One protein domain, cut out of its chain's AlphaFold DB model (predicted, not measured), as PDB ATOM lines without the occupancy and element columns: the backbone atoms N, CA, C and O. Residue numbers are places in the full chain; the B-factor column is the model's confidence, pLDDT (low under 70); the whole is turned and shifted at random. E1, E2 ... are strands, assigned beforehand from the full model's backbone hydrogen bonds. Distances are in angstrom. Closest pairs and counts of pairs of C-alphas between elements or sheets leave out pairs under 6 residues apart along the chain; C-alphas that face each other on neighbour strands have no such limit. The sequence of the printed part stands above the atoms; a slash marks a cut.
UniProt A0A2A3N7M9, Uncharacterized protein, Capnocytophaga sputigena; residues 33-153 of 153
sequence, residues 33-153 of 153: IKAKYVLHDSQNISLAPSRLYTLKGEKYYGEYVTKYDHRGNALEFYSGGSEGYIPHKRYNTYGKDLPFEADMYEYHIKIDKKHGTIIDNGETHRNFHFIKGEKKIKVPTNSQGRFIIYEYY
ATOM      1  N   ILE A  33     173.980 182.013 238.896       97.94
ATOM      2  CA  ILE A  33     172.548 181.834 238.653       97.94
ATOM      3  C   ILE A  33     172.352 181.571 237.164       97.94
ATOM      4  O   ILE A  33     172.794 182.368 236.345       97.94
ATOM      5  N   LYS A  34     171.694 180.467 236.811       97.50
ATOM      6  CA  LYS A  34     171.409 180.123 235.410       97.50
ATOM      7  C   LYS A  34     170.022 180.567 234.964       97.50
ATOM      8  O   LYS A  34     169.807 180.796 233.778       97.50
ATOM      9  N   ALA A  35     169.084 180.669 235.904       98.06
ATOM     10  CA  ALA A  35     167.723 181.090 235.622       98.06
ATOM     11  C   ALA A  35     167.104 181.825 236.814       98.06
ATOM     12  O   ALA A  35     167.324 181.461 237.969       98.06
ATOM     13  N   LYS A  36     166.305 182.841 236.511       98.06
ATOM     14  CA  LYS A  36     165.417 183.561 237.422       98.06
ATOM     15  C   LYS A  36     163.990 183.302 236.973       98.06
ATOM     16  O   LYS A  36     163.676 183.495 235.803       98.06
ATOM     17  N   TYR A  37     163.138 182.921 237.910       97.56
ATOM     18  CA  TYR A  37     161.704 182.770 237.717       97.56
ATOM     19  C   TYR A  37     160.997 183.759 238.627       97.56
ATOM     20  O   TYR A  37     161.233 183.764 239.835       97.56
ATOM     21  N   VAL A  38     160.125 184.578 238.059       96.00
ATOM     22  CA  VAL A  38     159.201 185.414 238.822       96.00
ATOM     23  C   VAL A  38     157.865 184.694 238.853       96.00
ATOM     24  O   VAL A  38     157.293 184.416 237.799       96.00
ATOM     25  N   LEU A  39     157.399 184.357 240.052       94.31
ATOM     26  CA  LEU A  39     156.272 183.460 240.265       94.31
ATOM     27  C   LEU A  39     155.197 184.100 241.143       94.31
ATOM     28  O   LEU A  39     155.507 184.923 242.004       94.31
ATOM     29  N   HIS A  40     153.957 183.650 240.959       91.25
ATOM     30  CA  HIS A  40     152.796 183.999 241.779       91.25
ATOM     31  C   HIS A  40     152.173 182.760 242.424       91.25
ATOM     32  O   HIS A  40     152.142 181.682 241.822       91.25
ATOM     33  N   ASP A  41     151.652 182.928 243.637       85.81
ATOM     34  CA  ASP A  41     150.865 181.929 244.372       85.81
ATOM     35  C   ASP A  41     149.383 181.862 243.940       85.81
ATOM     36  O   ASP A  41     148.720 180.851 244.173       85.81
ATOM     37  N   SER A  42     148.868 182.914 243.293       71.88
ATOM     38  CA  SER A  42     147.441 183.093 242.998       71.88
ATOM     39  C   SER A  42     146.879 182.040 242.043       71.88
ATOM     40  O   SER A  42     147.266 181.973 240.882       71.88
ATOM     41  N   GLN A  43     145.886 181.281 242.514       59.31
ATOM     42  CA  GLN A  43     145.203 180.203 241.786       59.31
ATOM     43  C   GLN A  43     144.080 180.662 240.837       59.31
ATOM     44  O   GLN A  43     143.494 179.825 240.157       59.31
ATOM     45  N   ASN A  44     143.789 181.965 240.759       56.06
ATOM     46  CA  ASN A  44     142.583 182.491 240.099       56.06
ATOM     47  C   ASN A  44     142.807 183.083 238.697       56.06
ATOM     48  O   ASN A  44     141.954 183.817 238.200       56.06
ATOM     49  N   ILE A  45     143.926 182.782 238.037       58.47
ATOM     50  CA  ILE A  45     144.187 183.256 236.673       58.47
ATOM     51  C   ILE A  45     144.175 182.049 235.733       58.47
ATOM     52  O   ILE A  45     145.051 181.190 235.804       58.47
ATOM     53  N   SER A  46     143.169 181.975 234.856       59.03
ATOM     54  CA  SER A  46     143.129 180.986 233.774       59.03
ATOM     55  C   SER A  46     144.256 181.299 232.789       59.03
ATOM     56  O   SER A  46     144.142 182.213 231.973       59.03
ATOM     57  N   LEU A  47     145.382 180.604 232.930       64.19
ATOM     58  CA  LEU A  47     146.591 180.799 232.133       64.19
ATOM     59  C   LEU A  47     147.024 179.483 231.498       64.19
ATOM     60  O   LEU A  47     146.779 178.403 232.037       64.19
ATOM     61  N   ALA A  48     147.711 179.587 230.359       74.94
ATOM     62  CA  ALA A  48     148.239 178.437 229.647       74.94
ATOM     63  C   ALA A  48     149.078 177.519 230.567       74.94
ATOM     64  O   ALA A  48     149.987 178.005 231.253       74.94
ATOM     65  N   PRO A  49     148.852 176.187 230.545       80.12
ATOM     66  CA  PRO A  49     149.603 175.223 231.354       80.12
ATOM     67  C   PRO A  49     151.128 175.299 231.184       80.12
ATOM     68  O   PRO A  49     151.869 174.953 232.100       80.12
ATOM     69  N   SER A  50     151.599 175.786 230.033       82.56
ATOM     70  CA  SER A  50     153.015 176.006 229.713       82.56
ATOM     71  C   SER A  50     153.715 177.024 230.625       82.56
ATOM     72  O   SER A  50     154.944 177.065 230.664       82.56
ATOM     73  N   ARG A  51     152.955 177.826 231.382       88.56
ATOM     74  CA  ARG A  51     153.471 178.805 232.350       88.56
ATOM     75  C   ARG A  51     153.531 178.277 233.783       88.56
ATOM     76  O   ARG A  51     153.940 179.015 234.679       88.56
ATOM     77  N   LEU A  52     153.128 177.029 234.018       88.56
ATOM     78  CA  LEU A  52     153.179 176.423 235.344       88.56
ATOM     79  C   LEU A  52     154.612 176.028 235.699       88.56
ATOM     80  O   LEU A  52     155.303 175.347 234.945       88.56
ATOM     81  N   TYR A  53     155.035 176.430 236.890       91.38
ATOM     82  CA  TYR A  53     156.313 176.072 237.478       91.38
ATOM     83  C   TYR A  53     156.085 175.193 238.704       91.38
ATOM     84  O   TYR A  53     155.291 175.542 239.576       91.38
ATOM     85  N   THR A  54     156.783 174.062 238.793       90.75
ATOM     86  CA  THR A  54     156.690 173.170 239.952       90.75
ATOM     87  C   THR A  54     157.878 173.369 240.885       90.75
ATOM     88  O   THR A  54     159.028 173.232 240.475       90.75
ATOM     89  N   LEU A  55     157.591 173.658 242.153       91.31
ATOM     90  CA  LEU A  55     158.573 173.793 243.224       91.31
ATOM     91  C   LEU A  55     158.112 172.948 244.409       91.31
ATOM     92  O   LEU A  55     157.011 173.157 244.910       91.31
ATOM     93  N   LYS A  56     158.932 171.993 244.861       90.25
ATOM     94  CA  LYS A  56     158.588 171.053 245.943       90.25
ATOM     95  C   LYS A  56     157.237 170.338 245.759       90.25
ATOM     96  O   LYS A  56     156.539 170.071 246.730       90.25
ATOM     97  N   GLY A  57     156.859 170.037 244.516       88.44
ATOM     98  CA  GLY A  57     155.583 169.388 244.184       88.44
ATOM     99  C   GLY A  57     154.377 170.332 244.106       88.44
ATOM    100  O   GLY A  57     153.331 169.930 243.606       88.44
ATOM    101  N   GLU A  58     154.522 171.593 244.511       89.81
ATOM    102  CA  GLU A  58     153.486 172.613 244.368       89.81
ATOM    103  C   GLU A  58     153.621 173.349 243.036       89.81
ATOM    104  O   GLU A  58     154.729 173.554 242.531       89.81
ATOM    105  N   LYS A  59     152.486 173.742 242.454       90.00
ATOM    106  CA  LYS A  59     152.430 174.473 241.186       90.00
ATOM    107  C   LYS A  59     152.251 175.963 241.441       90.00
ATOM    108  O   LYS A  59     151.394 176.363 242.220       90.00
ATOM    109  N   TYR A  60     153.029 176.753 240.718       91.00
ATOM    110  CA  TYR A  60     153.042 178.206 240.767       91.00
ATOM    111  C   TYR A  60     152.941 178.771 239.356       91.00
ATOM    112  O   TYR A  60     153.343 178.120 238.388       91.00
ATOM    113  N   TYR A  61     152.437 179.994 239.234       89.69
ATOM    114  CA  TYR A  61     152.288 180.648 237.938       89.69
ATOM    115  C   TYR A  61     153.513 181.481 237.619       89.69
ATOM    116  O   TYR A  61     153.907 182.330 238.414       89.69
ATOM    117  N   GLY A  62     154.102 181.263 236.449       92.19
ATOM    118  CA  GLY A  62     155.224 182.054 235.980       92.19
ATOM    119  C   GLY A  62     154.801 183.336 235.269       92.19
ATOM    120  O   GLY A  62     154.025 183.324 234.305       92.19
ATOM    121  N   GLU A  63     155.320 184.451 235.767       92.50
ATOM    122  CA  GLU A  63     155.213 185.779 235.165       92.50
ATOM    123  C   GLU A  63     156.346 185.992 234.160       92.50
ATOM    124  O   GLU A  63     156.086 186.237 232.984       92.50
ATOM    125  N   TYR A  64     157.591 185.806 234.610       94.81
ATOM    126  CA  TYR A  64     158.793 185.974 233.798       94.81
ATOM    127  C   TYR A  64     159.794 184.855 234.043       94.81
ATOM    128  O   TYR A  64     159.941 184.376 235.174       94.81
ATOM    129  N   VAL A  65     160.549 184.518 233.000       97.06
ATOM    130  CA  VAL A  65     161.777 183.729 233.127       97.06
ATOM    131  C   VAL A  65     162.919 184.467 232.455       97.06
ATOM    132  O   VAL A  65     162.814 184.856 231.296       97.06
ATOM    133  N   THR A  66     164.035 184.613 233.155       97.94
ATOM    134  CA  THR A  66     165.286 185.107 232.574       97.94
ATOM    135  C   THR A  66     166.330 184.018 232.704       97.94
ATOM    136  O   THR A  66     166.527 183.489 233.796       97.94
ATOM    137  N   LYS A  67     167.004 183.666 231.610       98.00
ATOM    138  CA  LYS A  67     168.160 182.766 231.643       98.00
ATOM    139  C   LYS A  67     169.436 183.557 231.442       98.00
ATOM    140  O   LYS A  67     169.479 184.452 230.598       98.00
ATOM    141  N   TYR A  68     170.468 183.187 232.184       97.81
ATOM    142  CA  TYR A  68     171.726 183.918 232.230       97.81
ATOM    143  C   TYR A  68     172.900 183.049 231.789       97.81
ATOM    144  O   TYR A  68     172.892 181.827 231.956       97.81
ATOM    145  N   ASP A  69     173.926 183.696 231.244       96.94
ATOM    146  CA  ASP A  69     175.237 183.085 231.066       96.94
ATOM    147  C   ASP A  69     175.988 182.952 232.410       96.94
ATOM    148  O   ASP A  69     175.551 183.419 233.463       96.94
ATOM    149  N   HIS A  70     177.171 182.336 232.378       96.12
ATOM    150  CA  HIS A  70     178.020 182.170 233.565       96.12
ATOM    151  C   HIS A  70     178.547 183.491 234.158       96.12
ATOM    152  O   HIS A  70     179.082 183.487 235.267       96.12
ATOM    153  N   ARG A  71     178.447 184.604 233.423       96.06
ATOM    154  CA  ARG A  71     178.850 185.952 233.853       96.06
ATOM    155  C   ARG A  71     177.673 186.742 234.428       96.06
ATOM    156  O   ARG A  71     177.884 187.852 234.915       96.06
ATOM    157  N   GLY A  72     176.468 186.175 234.387       96.56
ATOM    158  CA  GLY A  72     175.246 186.797 234.873       96.56
ATOM    159  C   GLY A  72     174.530 187.673 233.852       96.56
ATOM    160  O   GLY A  72     173.599 188.365 234.242       96.56
ATOM    161  N   ASN A  73     174.922 187.670 232.573       97.00
ATOM    162  CA  ASN A  73     174.223 188.434 231.532       97.00
ATOM    163  C   ASN A  73     173.010 187.659 231.021       97.00
ATOM    164  O   ASN A  73     173.112 186.455 230.769       97.00
ATOM    165  N   ALA A  74     171.883 188.338 230.809       97.06
ATOM    166  CA  ALA A  74     170.704 187.704 230.227       97.06
ATOM    167  C   ALA A  74     170.961 187.229 228.782       97.06
ATOM    168  O   ALA A  74     171.480 187.973 227.945       97.06
ATOM    169  N   LEU A  75     170.573 185.984 228.498       96.88
ATOM    170  CA  LEU A  75     170.647 185.330 227.185       96.88
ATOM    171  C   LEU A  75     169.265 185.113 226.566       96.88
ATOM    172  O   LEU A  75     169.086 185.280 225.361       96.88
ATOM    173  N   GLU A  76     168.300 184.723 227.397       97.06
ATOM    174  CA  GLU A  76     166.918 184.471 226.999       97.06
ATOM    175  C   GLU A  76     165.984 185.104 228.029       97.06
ATOM    176  O   GLU A  76     166.243 185.040 229.234       97.06
ATOM    177  N   PHE A  77     164.891 185.686 227.553       96.88
ATOM    178  CA  PHE A  77     163.838 186.247 228.382       96.88
ATOM    179  C   PHE A  77     162.492 185.728 227.893       96.88
ATOM    180  O   PHE A  77     162.254 185.624 226.697       96.88
ATOM    181  N   TYR A  78     161.618 185.369 228.818       95.38
ATOM    182  CA  TYR A  78     160.313 184.804 228.525       95.38
ATOM    183  C   TYR A  78     159.264 185.607 229.278       95.38
ATOM    184  O   TYR A  78     159.221 185.550 230.510       95.38
ATOM    185  N   SER A  79     158.426 186.338 228.546       93.06
ATOM    186  CA  SER A  79     157.307 187.088 229.112       93.06
ATOM    187  C   SER A  79     156.031 186.255 229.106       93.06
ATOM    188  O   SER A  79     155.757 185.504 228.171       93.06
ATOM    189  N   GLY A  80     155.261 186.314 230.189       88.44
ATOM    190  CA  GLY A  80     154.001 185.589 230.292       88.44
ATOM    191  C   GLY A  80     152.909 186.206 229.413       88.44
ATOM    192  O   GLY A  80     152.484 187.329 229.657       88.44
ATOM    193  N   GLY A  81     152.397 185.441 228.450       85.94
ATOM    194  CA  GLY A  81     151.229 185.760 227.623       85.94
ATOM    195  C   GLY A  81     150.035 184.836 227.895       85.94
ATOM    196  O   GLY A  81     150.101 183.929 228.733       85.94
ATOM    197  N   SER A  82     148.923 185.059 227.193       82.75
ATOM    198  CA  SER A  82     147.695 184.254 227.317       82.75
ATOM    199  C   SER A  82     147.896 182.796 226.887       82.75
ATOM    200  O   SER A  82     147.419 181.888 227.564       82.75
ATOM    201  N   GLU A  83     148.644 182.570 225.805       85.69
ATOM    202  CA  GLU A  83     148.890 181.242 225.215       85.69
ATOM    203  C   GLU A  83     150.140 180.537 225.766       85.69
ATOM    204  O   GLU A  83     150.390 179.364 225.488       85.69
ATOM    205  N   GLY A  84     150.939 181.228 226.577       89.62
ATOM    206  CA  GLY A  84     152.193 180.694 227.088       89.62
ATOM    207  C   GLY A  84     153.248 181.769 227.257       89.62
ATOM    208  O   GLY A  84     152.929 182.945 227.392       89.62
ATOM    209  N   TYR A  85     154.511 181.360 227.266       92.31
ATOM    210  CA  TYR A  85     155.617 182.307 227.246       92.31
ATOM    211  C   TYR A  85     155.882 182.833 225.838       92.31
ATOM    212  O   TYR A  85     155.953 182.051 224.891       92.31
ATOM    213  N   ILE A  86     156.123 184.134 225.732       92.38
ATOM    214  CA  ILE A  86     156.631 184.794 224.532       92.38
ATOM    215  C   ILE A  86     158.163 184.859 224.666       92.38
ATOM    216  O   ILE A  86     158.665 185.501 225.593       92.38
ATOM    217  N   PRO A  87     158.925 184.145 223.816       94.12
ATOM    218  CA  PRO A  87     160.374 184.079 223.932       94.12
ATOM    219  C   PRO A  87     161.049 185.273 223.248       94.12
ATOM    220  O   PRO A  87     160.856 185.518 222.059       94.12
ATOM    221  N   HIS A  88     161.925 185.940 223.988       95.06
ATOM    222  CA  HIS A  88     162.906 186.893 223.494       95.06
ATOM    223  C   HIS A  88     164.301 186.277 223.631       95.06
ATOM    224  O   HIS A  88     164.597 185.624 224.640       95.06
ATOM    225  N   LYS A  89     165.182 186.479 222.647       94.81
ATOM    226  CA  LYS A  89     166.572 185.993 222.709       94.81
ATOM    227  C   LYS A  89     167.588 187.056 222.321       94.81
ATOM    228  O   LYS A  89     167.385 187.802 221.366       94.81
ATOM    229  N   ARG A  90     168.720 187.067 223.037       91.75
ATOM    230  CA  ARG A  90     169.872 187.931 222.732       91.75
ATOM    231  C   ARG A  90     170.431 187.629 221.341       91.75
ATOM    232  O   ARG A  90     170.777 188.538 220.600       91.75
ATOM    233  N   TYR A  91     170.515 186.344 221.004       90.31
ATOM    234  CA  TYR A  91     170.868 185.861 219.671       90.31
ATOM    235  C   TYR A  91     169.605 185.286 219.038       90.31
ATOM    236  O   TYR A  91     169.270 184.119 219.249       90.31
ATOM    237  N   ASN A  92     168.858 186.147 218.353       84.56
ATOM    238  CA  ASN A  92     167.537 185.815 217.849       84.56
ATOM    239  C   ASN A  92     167.611 184.931 216.592       84.56
ATOM    240  O   ASN A  92     168.485 185.084 215.738       84.56
ATOM    241  N   THR A  93     166.663 184.011 216.465       82.56
ATOM    242  CA  THR A  93     166.386 183.268 215.237       82.56
ATOM    243  C   THR A  93     165.116 183.830 214.615       82.56
ATOM    244  O   THR A  93     164.010 183.607 215.114       82.56
ATOM    245  N   TYR A  94     165.269 184.545 213.499       76.88
ATOM    246  CA  TYR A  94     164.149 185.163 212.790       76.88
ATOM    247  C   TYR A  94     162.996 184.170 212.551       76.88
ATOM    248  O   TYR A  94     163.205 183.065 212.050       76.88
ATOM    249  N   GLY A  95     161.779 184.565 212.942       75.94
ATOM    250  CA  GLY A  95     160.560 183.759 212.808       75.94
ATOM    251  C   GLY A  95     160.308 182.736 213.925       75.94
ATOM    252  O   GLY A  95     159.290 182.050 213.873       75.94
ATOM    253  N   LYS A  96     161.193 182.615 214.926       80.94
ATOM    254  CA  LYS A  96     161.000 181.717 216.084       80.94
ATOM    255  C   LYS A  96     160.959 182.438 217.426       80.94
ATOM    256  O   LYS A  96     160.278 181.976 218.337       80.94
ATOM    257  N   ASP A  97     161.696 183.531 217.553       88.06
ATOM    258  CA  ASP A  97     161.772 184.332 218.768       88.06
ATOM    259  C   ASP A  97     161.792 185.828 218.439       88.06
ATOM    260  O   ASP A  97     162.104 186.248 217.318       88.06
ATOM    261  N   LEU A  98     161.390 186.628 219.425       91.50
ATOM    262  CA  LEU A  98     161.513 188.074 219.359       91.50
ATOM    263  C   LEU A  98     162.959 188.483 219.687       91.50
ATOM    264  O   LEU A  98     163.632 187.822 220.489       91.50
ATOM    265  N   PRO A  99     163.466 189.573 219.092       92.56
ATOM    266  CA  PRO A  99     164.725 190.145 219.542       92.56
ATOM    267  C   PRO A  99     164.600 190.635 220.991       92.56
ATOM    268  O   PRO A  99     163.510 190.959 221.472       92.56
ATOM    269  N   PHE A 100     165.731 190.700 221.689       94.44
ATOM    270  CA  PHE A 100     165.811 191.419 222.960       94.44
ATOM    271  C   PHE A 100     165.475 192.899 222.774       94.44
ATOM    272  O   PHE A 100     165.961 193.545 221.843       94.44
ATOM    273  N   GLU A 101     164.691 193.429 223.707       92.12
ATOM    274  CA  GLU A 101     164.472 194.864 223.861       92.12
ATOM    275  C   GLU A 101     165.656 195.503 224.600       92.12
ATOM    276  O   GLU A 101     166.473 194.809 225.209       92.12
ATOM    277  N   ALA A 102     165.788 196.830 224.507       91.00
ATOM    278  CA  ALA A 102     166.961 197.548 225.013       91.00
ATOM    279  C   ALA A 102     167.213 197.304 226.511       91.00
ATOM    280  O   ALA A 102     168.352 197.094 226.916       91.00
ATOM    281  N   ASP A 103     166.158 197.270 227.322       91.00
ATOM    282  CA  ASP A 103     166.243 197.025 228.762       91.00
ATOM    283  C   ASP A 103     166.675 195.584 229.098       91.00
ATOM    284  O   ASP A 103     167.393 195.362 230.072       91.00
ATOM    285  N   MET A 104     166.320 194.601 228.266       94.12
ATOM    286  CA  MET A 104     166.684 193.192 228.469       94.12
ATOM    287  C   MET A 104     168.195 192.951 228.361       94.12
ATOM    288  O   MET A 104     168.714 191.998 228.948       94.12
ATOM    289  N   TYR A 105     168.921 193.799 227.626       92.19
ATOM    290  CA  TYR A 105     170.385 193.740 227.571       92.19
ATOM    291  C   TYR A 105     171.044 194.158 228.886       92.19
ATOM    292  O   TYR A 105     172.142 193.671 229.171       92.19
ATOM    293  N   GLU A 106     170.362 194.992 229.672       91.88
ATOM    294  CA  GLU A 106     170.820 195.492 230.970       91.88
ATOM    295  C   GLU A 106     170.545 194.499 232.109       91.88
ATOM    296  O   GLU A 106     171.121 194.609 233.190       91.88
ATOM    297  N   TYR A 107     169.700 193.484 231.883       95.62
ATOM    298  CA  TYR A 107     169.422 192.463 232.890       95.62
ATOM    299  C   TYR A 107     170.694 191.686 233.248       95.62
ATOM    300  O   TYR A 107     171.200 190.854 232.484       95.62
ATOM    301  N   HIS A 108     171.162 191.920 234.473       96.38
ATOM    302  CA  HIS A 108     172.353 191.303 235.035       96.38
ATOM    303  C   HIS A 108     172.088 190.764 236.438       96.38
ATOM    304  O   HIS A 108     171.419 191.411 237.244       96.38
ATOM    305  N   ILE A 109     172.631 189.585 236.740       97.31
ATOM    306  CA  ILE A 109     172.580 189.001 238.079       97.31
ATOM    307  C   ILE A 109     173.970 188.649 238.592       97.31
ATOM    308  O   ILE A 109     174.794 188.045 237.905       97.31
ATOM    309  N   LYS A 110     174.228 188.980 239.854       95.50
ATOM    310  CA  LYS A 110     175.501 188.729 240.520       95.50
ATOM    311  C   LYS A 110     175.280 188.166 241.912       95.50
ATOM    312  O   LYS A 110     174.457 188.655 242.676       95.50
ATOM    313  N   ILE A 111     176.092 187.180 242.273       95.38
ATOM    314  CA  ILE A 111     176.200 186.710 243.654       95.38
ATOM    315  C   ILE A 111     177.341 187.473 244.314       95.38
ATOM    316  O   ILE A 111     178.510 187.286 243.970       95.38
ATOM    317  N   ASP A 112     177.009 188.340 245.259       93.31
ATOM    318  CA  ASP A 112     177.995 189.021 246.081       93.31
ATOM    319  C   ASP A 112     178.323 188.161 247.302       93.31
ATOM    320  O   ASP A 112     177.733 188.259 248.381       93.31
ATOM    321  N   LYS A 113     179.307 187.285 247.105       90.94
ATOM    322  CA  LYS A 113     179.800 186.363 248.130       90.94
ATOM    323  C   LYS A 113     180.391 187.071 249.344       90.94
ATOM    324  O   LYS A 113     180.368 186.496 250.427       90.94
ATOM    325  N   LYS A 114     180.917 188.291 249.185       89.56
ATOM    326  CA  LYS A 114     181.536 189.037 250.287       89.56
ATOM    327  C   LYS A 114     180.481 189.495 251.287       89.56
ATOM    328  O   LYS A 114     180.700 189.401 252.489       89.56
ATOM    329  N   HIS A 115     179.350 189.980 250.786       89.50
ATOM    330  CA  HIS A 115     178.274 190.507 251.625       89.50
ATOM    331  C   HIS A 115     177.136 189.505 251.847       89.50
ATOM    332  O   HIS A 115     176.191 189.810 252.569       89.50
ATOM    333  N   GLY A 116     177.218 188.315 251.246       91.44
ATOM    334  CA  GLY A 116     176.178 187.302 251.364       91.44
ATOM    335  C   GLY A 116     174.877 187.733 250.687       91.44
ATOM    336  O   GLY A 116     173.805 187.531 251.246       91.44
ATOM    337  N   THR A 117     174.947 188.380 249.523       93.94
ATOM    338  CA  THR A 117     173.765 188.938 248.852       93.94
ATOM    339  C   THR A 117     173.663 188.499 247.397       93.94
ATOM    340  O   THR A 117     174.629 188.034 246.787       93.94
ATOM    341  N   ILE A 118     172.464 188.638 246.834       95.69
ATOM    342  CA  ILE A 118     172.221 188.518 245.395       95.69
ATOM    343  C   ILE A 118     171.888 189.917 244.889       95.69
ATOM    344  O   ILE A 118     171.026 190.581 245.458       95.69
ATOM    345  N   ILE A 119     172.590 190.368 243.857       95.75
ATOM    346  CA  ILE A 119     172.347 191.641 243.185       95.75
ATOM    347  C   ILE A 119     171.678 191.324 241.850       95.75
ATOM    348  O   ILE A 119     172.278 190.649 241.018       95.75
ATOM    349  N   ASP A 120     170.451 191.785 241.659       95.44
ATOM    350  CA  ASP A 120     169.613 191.526 240.488       95.44
ATOM    351  C   ASP A 120     169.193 192.866 239.885       95.44
ATOM    352  O   ASP A 120     168.410 193.605 240.473       95.44
ATOM    353  N   ASN A 121     169.796 193.224 238.750       91.50
ATOM    354  CA  ASN A 121     169.598 194.509 238.080       91.50
ATOM    355  C   ASN A 121     169.733 195.731 239.023       91.50
ATOM    356  O   ASN A 121     168.913 196.646 239.024       91.50
ATOM    357  N   GLY A 122     170.747 195.709 239.895       89.50
ATOM    358  CA  GLY A 122     170.995 196.748 240.904       89.50
ATOM    359  C   GLY A 122     170.208 196.588 242.212       89.50
ATOM    360  O   GLY A 122     170.614 197.143 243.236       89.50
ATOM    361  N   GLU A 123     169.149 195.776 242.241       92.12
ATOM    362  CA  GLU A 123     168.427 195.450 243.471       92.12
ATOM    363  C   GLU A 123     169.234 194.457 244.313       92.12
ATOM    364  O   GLU A 123     169.732 193.456 243.811       92.12
ATOM    365  N   THR A 124     169.390 194.719 245.615       93.75
ATOM    366  CA  THR A 124     170.146 193.828 246.507       93.75
ATOM    367  C   THR A 124     169.221 193.011 247.402       93.75
ATOM    368  O   THR A 124     168.675 193.520 248.385       93.75
ATOM    369  N   HIS A 125     169.145 191.710 247.145       92.94
ATOM    370  CA  HIS A 125     168.416 190.749 247.960       92.94
ATOM    371  C   HIS A 125     169.294 190.201 249.088       92.94
ATOM    372  O   HIS A 125     170.365 189.634 248.861       92.94
ATOM    373  N   ARG A 126     168.810 190.372 250.323       90.12
ATOM    374  CA  ARG A 126     169.465 189.912 251.566       90.12
ATOM    375  C   ARG A 126     168.665 188.837 252.297       90.12
ATOM    376  O   ARG A 126     169.237 188.003 252.981       90.12
ATOM    377  N   ASN A 127     167.342 188.854 252.136       89.06
ATOM    378  CA  ASN A 127     166.442 187.872 252.722       89.06
ATOM    379  C   ASN A 127     166.096 186.816 251.672       89.06
ATOM    380  O   ASN A 127     165.339 187.093 250.744       89.06
ATOM    381  N   PHE A 128     166.661 185.620 251.802       92.56
ATOM    382  CA  PHE A 128     166.370 184.513 250.904       92.56
ATOM    383  C   PHE A 128     166.631 183.156 251.552       92.56
ATOM    384  O   PHE A 128     167.382 183.031 252.517       92.56
ATOM    385  N   HIS A 129     166.011 182.122 250.987       92.44
ATOM    386  CA  HIS A 129     166.031 180.770 251.531       92.44
ATOM    387  C   HIS A 129     166.496 179.765 250.485       92.44
ATOM    388  O   HIS A 129     165.968 179.710 249.375       92.44
ATOM    389  N   PHE A 130     167.452 178.917 250.855       94.19
ATOM    390  CA  PHE A 130     167.895 177.824 249.999       94.19
ATOM    391  C   PHE A 130     166.899 176.665 250.004       94.19
ATOM    392  O   PHE A 130     166.449 176.197 251.048       94.19
ATOM    393  N   ILE A 131     166.648 176.125 248.818       93.38
ATOM    394  CA  ILE A 131     165.954 174.863 248.588       93.38
ATOM    395  C   ILE A 131     167.002 173.892 248.042       93.38
ATOM    396  O   ILE A 131     167.142 173.692 246.834       93.38
ATOM    397  N   LYS A 132     167.813 173.352 248.960       80.62
ATOM    398  CA  LYS A 132     169.048 172.616 248.639       80.62
ATOM    399  C   LYS A 132     168.816 171.406 247.733       80.62
ATOM    400  O   LYS A 132     169.549 171.245 246.765       80.62
ATOM    401  N   GLY A 133     167.768 170.620 247.993       86.38
ATOM    402  CA  GLY A 133     167.428 169.434 247.191       86.38
ATOM    403  C   GLY A 133     167.104 169.733 245.724       86.38
ATOM    404  O   GLY A 133     167.134 168.832 244.897       86.38
ATOM    405  N   GLU A 134     166.844 170.996 245.388       91.56
ATOM    406  CA  GLU A 134     166.473 171.414 244.040       91.56
ATOM    407  C   GLU A 134     167.446 172.418 243.407       91.56
ATOM    408  O   GLU A 134     167.177 172.879 242.298       91.56
ATOM    409  N   LYS A 135     168.542 172.777 244.097       95.38
ATOM    410  CA  LYS A 135     169.482 173.848 243.706       95.38
ATOM    411  C   LYS A 135     168.794 175.179 243.379       95.38
ATOM    412  O   LYS A 135     169.056 175.822 242.362       95.38
ATOM    413  N   LYS A 136     167.890 175.590 244.272       97.19
ATOM    414  CA  LYS A 136     167.096 176.817 244.130       97.19
ATOM    415  C   LYS A 136     167.266 177.745 245.332       97.19
ATOM    416  O   LYS A 136     167.522 177.282 246.444       97.19
ATOM    417  N   ILE A 137     167.106 179.044 245.113       96.50
ATOM    418  CA  ILE A 137     167.041 180.086 246.143       96.50
ATOM    419  C   ILE A 137     165.701 180.798 245.983       96.50
ATOM    420  O   ILE A 137     165.395 181.287 244.900       96.50
ATOM    421  N   LYS A 138     164.902 180.848 247.049       95.69
ATOM    422  CA  LYS A 138     163.624 181.561 247.091       95.69
ATOM    423  C   LYS A 138     163.801 182.922 247.744       95.69
ATOM    424  O   LYS A 138     164.290 182.998 248.871       95.69
ATOM    425  N   VAL A 139     163.357 183.966 247.055       95.06
ATOM    426  CA  VAL A 139     163.401 185.354 247.520       95.06
ATOM    427  C   VAL A 139     161.972 185.904 247.547       95.06
ATOM    428  O   VAL A 139     161.298 185.868 246.517       95.06
ATOM    429  N   PRO A 140     161.459 186.364 248.700       91.88
ATOM    430  CA  PRO A 140     160.171 187.043 248.749       91.88
ATOM    431  C   PRO A 140     160.265 188.398 248.037       91.88
ATOM    432  O   PRO A 140     161.319 189.031 248.044       91.88
ATOM    433  N   THR A 141     159.161 188.860 247.456       88.88
ATOM    434  CA  THR A 141     159.051 190.251 246.993       88.88
ATOM    435  C   THR A 141     158.096 191.030 247.889       88.88
ATOM    436  O   THR A 141     157.357 190.444 248.678       88.88
ATOM    437  N   ASN A 142     158.088 192.355 247.754       84.12
ATOM    438  CA  ASN A 142     157.150 193.218 248.479       84.12
ATOM    439  C   ASN A 142     155.713 193.137 247.927       84.12
ATOM    440  O   ASN A 142     154.796 193.699 248.516       84.12
ATOM    441  N   SER A 143     155.515 192.470 246.787       83.69
ATOM    442  CA  SER A 143     154.203 192.273 246.179       83.69
ATOM    443  C   SER A 143     153.568 190.997 246.732       83.69
ATOM    444  O   SER A 143     154.185 189.929 246.731       83.69
ATOM    445  N   GLN A 144     152.338 191.123 247.236       83.88
ATOM    446  CA  GLN A 144     151.605 190.012 247.832       83.88
ATOM    447  C   GLN A 144     151.474 188.860 246.834       83.88
ATOM    448  O   GLN A 144     151.051 189.052 245.698       83.88
ATOM    449  N   GLY A 145     151.866 187.669 247.277       85.69
ATOM    450  CA  GLY A 145     151.792 186.447 246.485       85.69
ATOM    451  C   GLY A 145     152.866 186.281 245.413       85.69
ATOM    452  O   GLY A 145     152.988 185.205 244.830       85.69
ATOM    453  N   ARG A 146     153.711 187.297 245.203       92.12
ATOM    454  CA  ARG A 146     154.791 187.276 244.218       92.12
ATOM    455  C   ARG A 146     156.137 186.980 244.869       92.12
ATOM    456  O   ARG A 146     156.529 187.587 245.870       92.12
ATOM    457  N   PHE A 147     156.898 186.072 244.277       95.06
ATOM    458  CA  PHE A 147     158.231 185.708 244.748       95.06
ATOM    459  C   PHE A 147     159.159 185.356 243.586       95.06
ATOM    460  O   PHE A 147     158.722 185.098 242.467       95.06
ATOM    461  N   ILE A 148     160.460 185.351 243.860       97.31
ATOM    462  CA  ILE A 148     161.495 185.000 242.892       97.31
ATOM    463  C   ILE A 148     162.096 183.651 243.271       97.31
ATOM    464  O   ILE A 148     162.343 183.367 244.448       97.31
ATOM    465  N   ILE A 149     162.354 182.823 242.264       98.06
ATOM    466  CA  ILE A 149     163.204 181.644 242.373       98.06
ATOM    467  C   ILE A 149     164.428 181.842 241.494       98.06
ATOM    468  O   ILE A 149     164.308 181.987 240.280       98.06
ATOM    469  N   TYR A 150     165.607 181.783 242.099       98.19
ATOM    470  CA  TYR A 150     166.856 181.635 241.365       98.19
ATOM    471  C   TYR A 150     167.258 180.171 241.330       98.19
ATOM    472  O   TYR A 150     167.358 179.524 242.372       98.19
ATOM    473  N   GLU A 151     167.520 179.651 240.140       97.81
ATOM    474  CA  GLU A 151     168.124 178.340 239.947       97.81
ATOM    475  C   GLU A 151     169.615 178.505 239.659       97.81
ATOM    476  O   GLU A 151     170.015 179.376 238.879       97.81
ATOM    477  N   TYR A 152     170.447 177.673 240.279       97.00
ATOM    478  CA  TYR A 152     171.894 177.847 240.237       97.00
ATOM    479  C   TYR A 152     172.668 176.562 239.935       97.00
ATOM    480  O   TYR A 152     172.138 175.453 240.042       97.00
ATOM    481  N   TYR A 153     173.938 176.735 239.554       91.31
ATOM    482  CA  TYR A 153     174.915 175.650 239.409       91.31
ATOM    483  C   TYR A 153     175.824 175.501 240.624       91.31
ATOM    484  O   TYR A 153     176.324 176.538 241.126       91.31
TER     485      TYR A 153
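What this domain is: This is residues 33 to 153 of the 153 residues of an uncharacterized protein of Capnocytophaga sputigena (UniProt A0A2A3N7M9). One large, strongly twisted sheet of eight strands makes the body, with E1 and E3 in its middle, and a small sheet of three strands, E6 E7 E8, sits near the end of the large sheet where E1 begins. Near the other end of E1, the bent strand E3 turns away, and its first part makes a hairpin with E2. The printed part has 121 residues with eleven named strands, E1 to E11 in order along the chain, and no named helix; the class is all strand, with 61 residues in named elements. The large sheet is branched at E3, its neighbour pairs are antiparallel, and the small sheet, in the order E6 E7 E8, is antiparallel too. The whole is compact, with a radius of gyration of the C-alphas of 14.5 A and spans of 43 by 33 by 26 A.

Where its parts are: In the large sheet, E1 is residues 33 to 40, 20.1 A long, and begins at C-alpha 33 at (172.548, 181.834, 238.653). E3, residues 58 to 68, is the longest strand by residues and measures 24.7 A; its C-alpha 68 is at (171.726, 183.918, 232.230). E11 is residues 146 to 152, 19.9 A long, and ends at C-alpha 152 at (171.894, 177.847, 240.237). E4 is residues 74 to 80, 16.8 A long; E5 is residues 85 to 89, 12.4 A; E10 is residues 136 to 140, 13.2 A. E2 is residues 52 to 55 and E9 residues 129 to 131. The small sheet holds E6, residues 109 to 112, E7, residues 117 to 120, and E8, residues 123 to 125.

How they stand to each other: E1 has E3 on one side and E11 on the other side. E1 and E3 are antiparallel at 141 degrees, with N 36 and O 66 2.8 A apart, within hydrogen-bond range. E1 and E11 are antiparallel at 160 degrees, with N 37 and O 149 at 2.8 A. E3 bends by 83 degrees at residue 63, and its pairing is staggered: residues 58 to 61 pair with E2, 61 to 67 with E1, and 64 to 68 with E4. E2 and E4 lie on one side of E3, and E1 on the other side. In the hairpin E2 and E3, N 53 and O 60 are 2.8 A apart. In the hairpin E3 and E4, N 67 and O 76 are 2.8 A apart; in the hairpin E4 and E5, N 88 and O 77 are 2.7 A apart. E11 has E1 on one side and E10 on the other side, with N 137 and O 150 of E10 and E11 2.8 A apart; E10 has E11 on one side and E9 on the other side, with N 131 and O 136 of E9 and E10 2.8 A apart. E2, E5 and E9 are edge strands. E2, E3, E4 and E5 make a meander, each strand the antiparallel neighbour of the one before, as do E6, E7 and E8, and E9, E10 and E11. In the small sheet, E7 is the inner strand, with N 110 and O 119 2.8 A apart towards E6, and N 120 and O 123 2.8 A apart towards E8. The closest C-alphas of E1 and E6, those of Ile 33 and Ile 109, are 7.2 A apart. The closest of E8 and E10, those of His 125 and Val 139, are 7.4 A apart. E8 and E9 are apart, as are E5 and E6.

The domain as a whole: The two C-alphas farthest apart, those of Gly 95 and Lys 114, are 43.3 A apart, while the first and last printed C-alphas, of Ile 33 and Tyr 153, are 6.7 A apart. Residue 153 is the chain's last residue, and the printed part has no cut. The long links are E1 to E2, with 11 residues, and E5 to E6, with 19; the other links are tight. In the latter, residues 98 to 99 pair, parallel, with residues 88 to 89 of E5. The mean pLDDT of the printed part is 90.4, and residues 43 to 47, in the link from E1 to E2, are under 70.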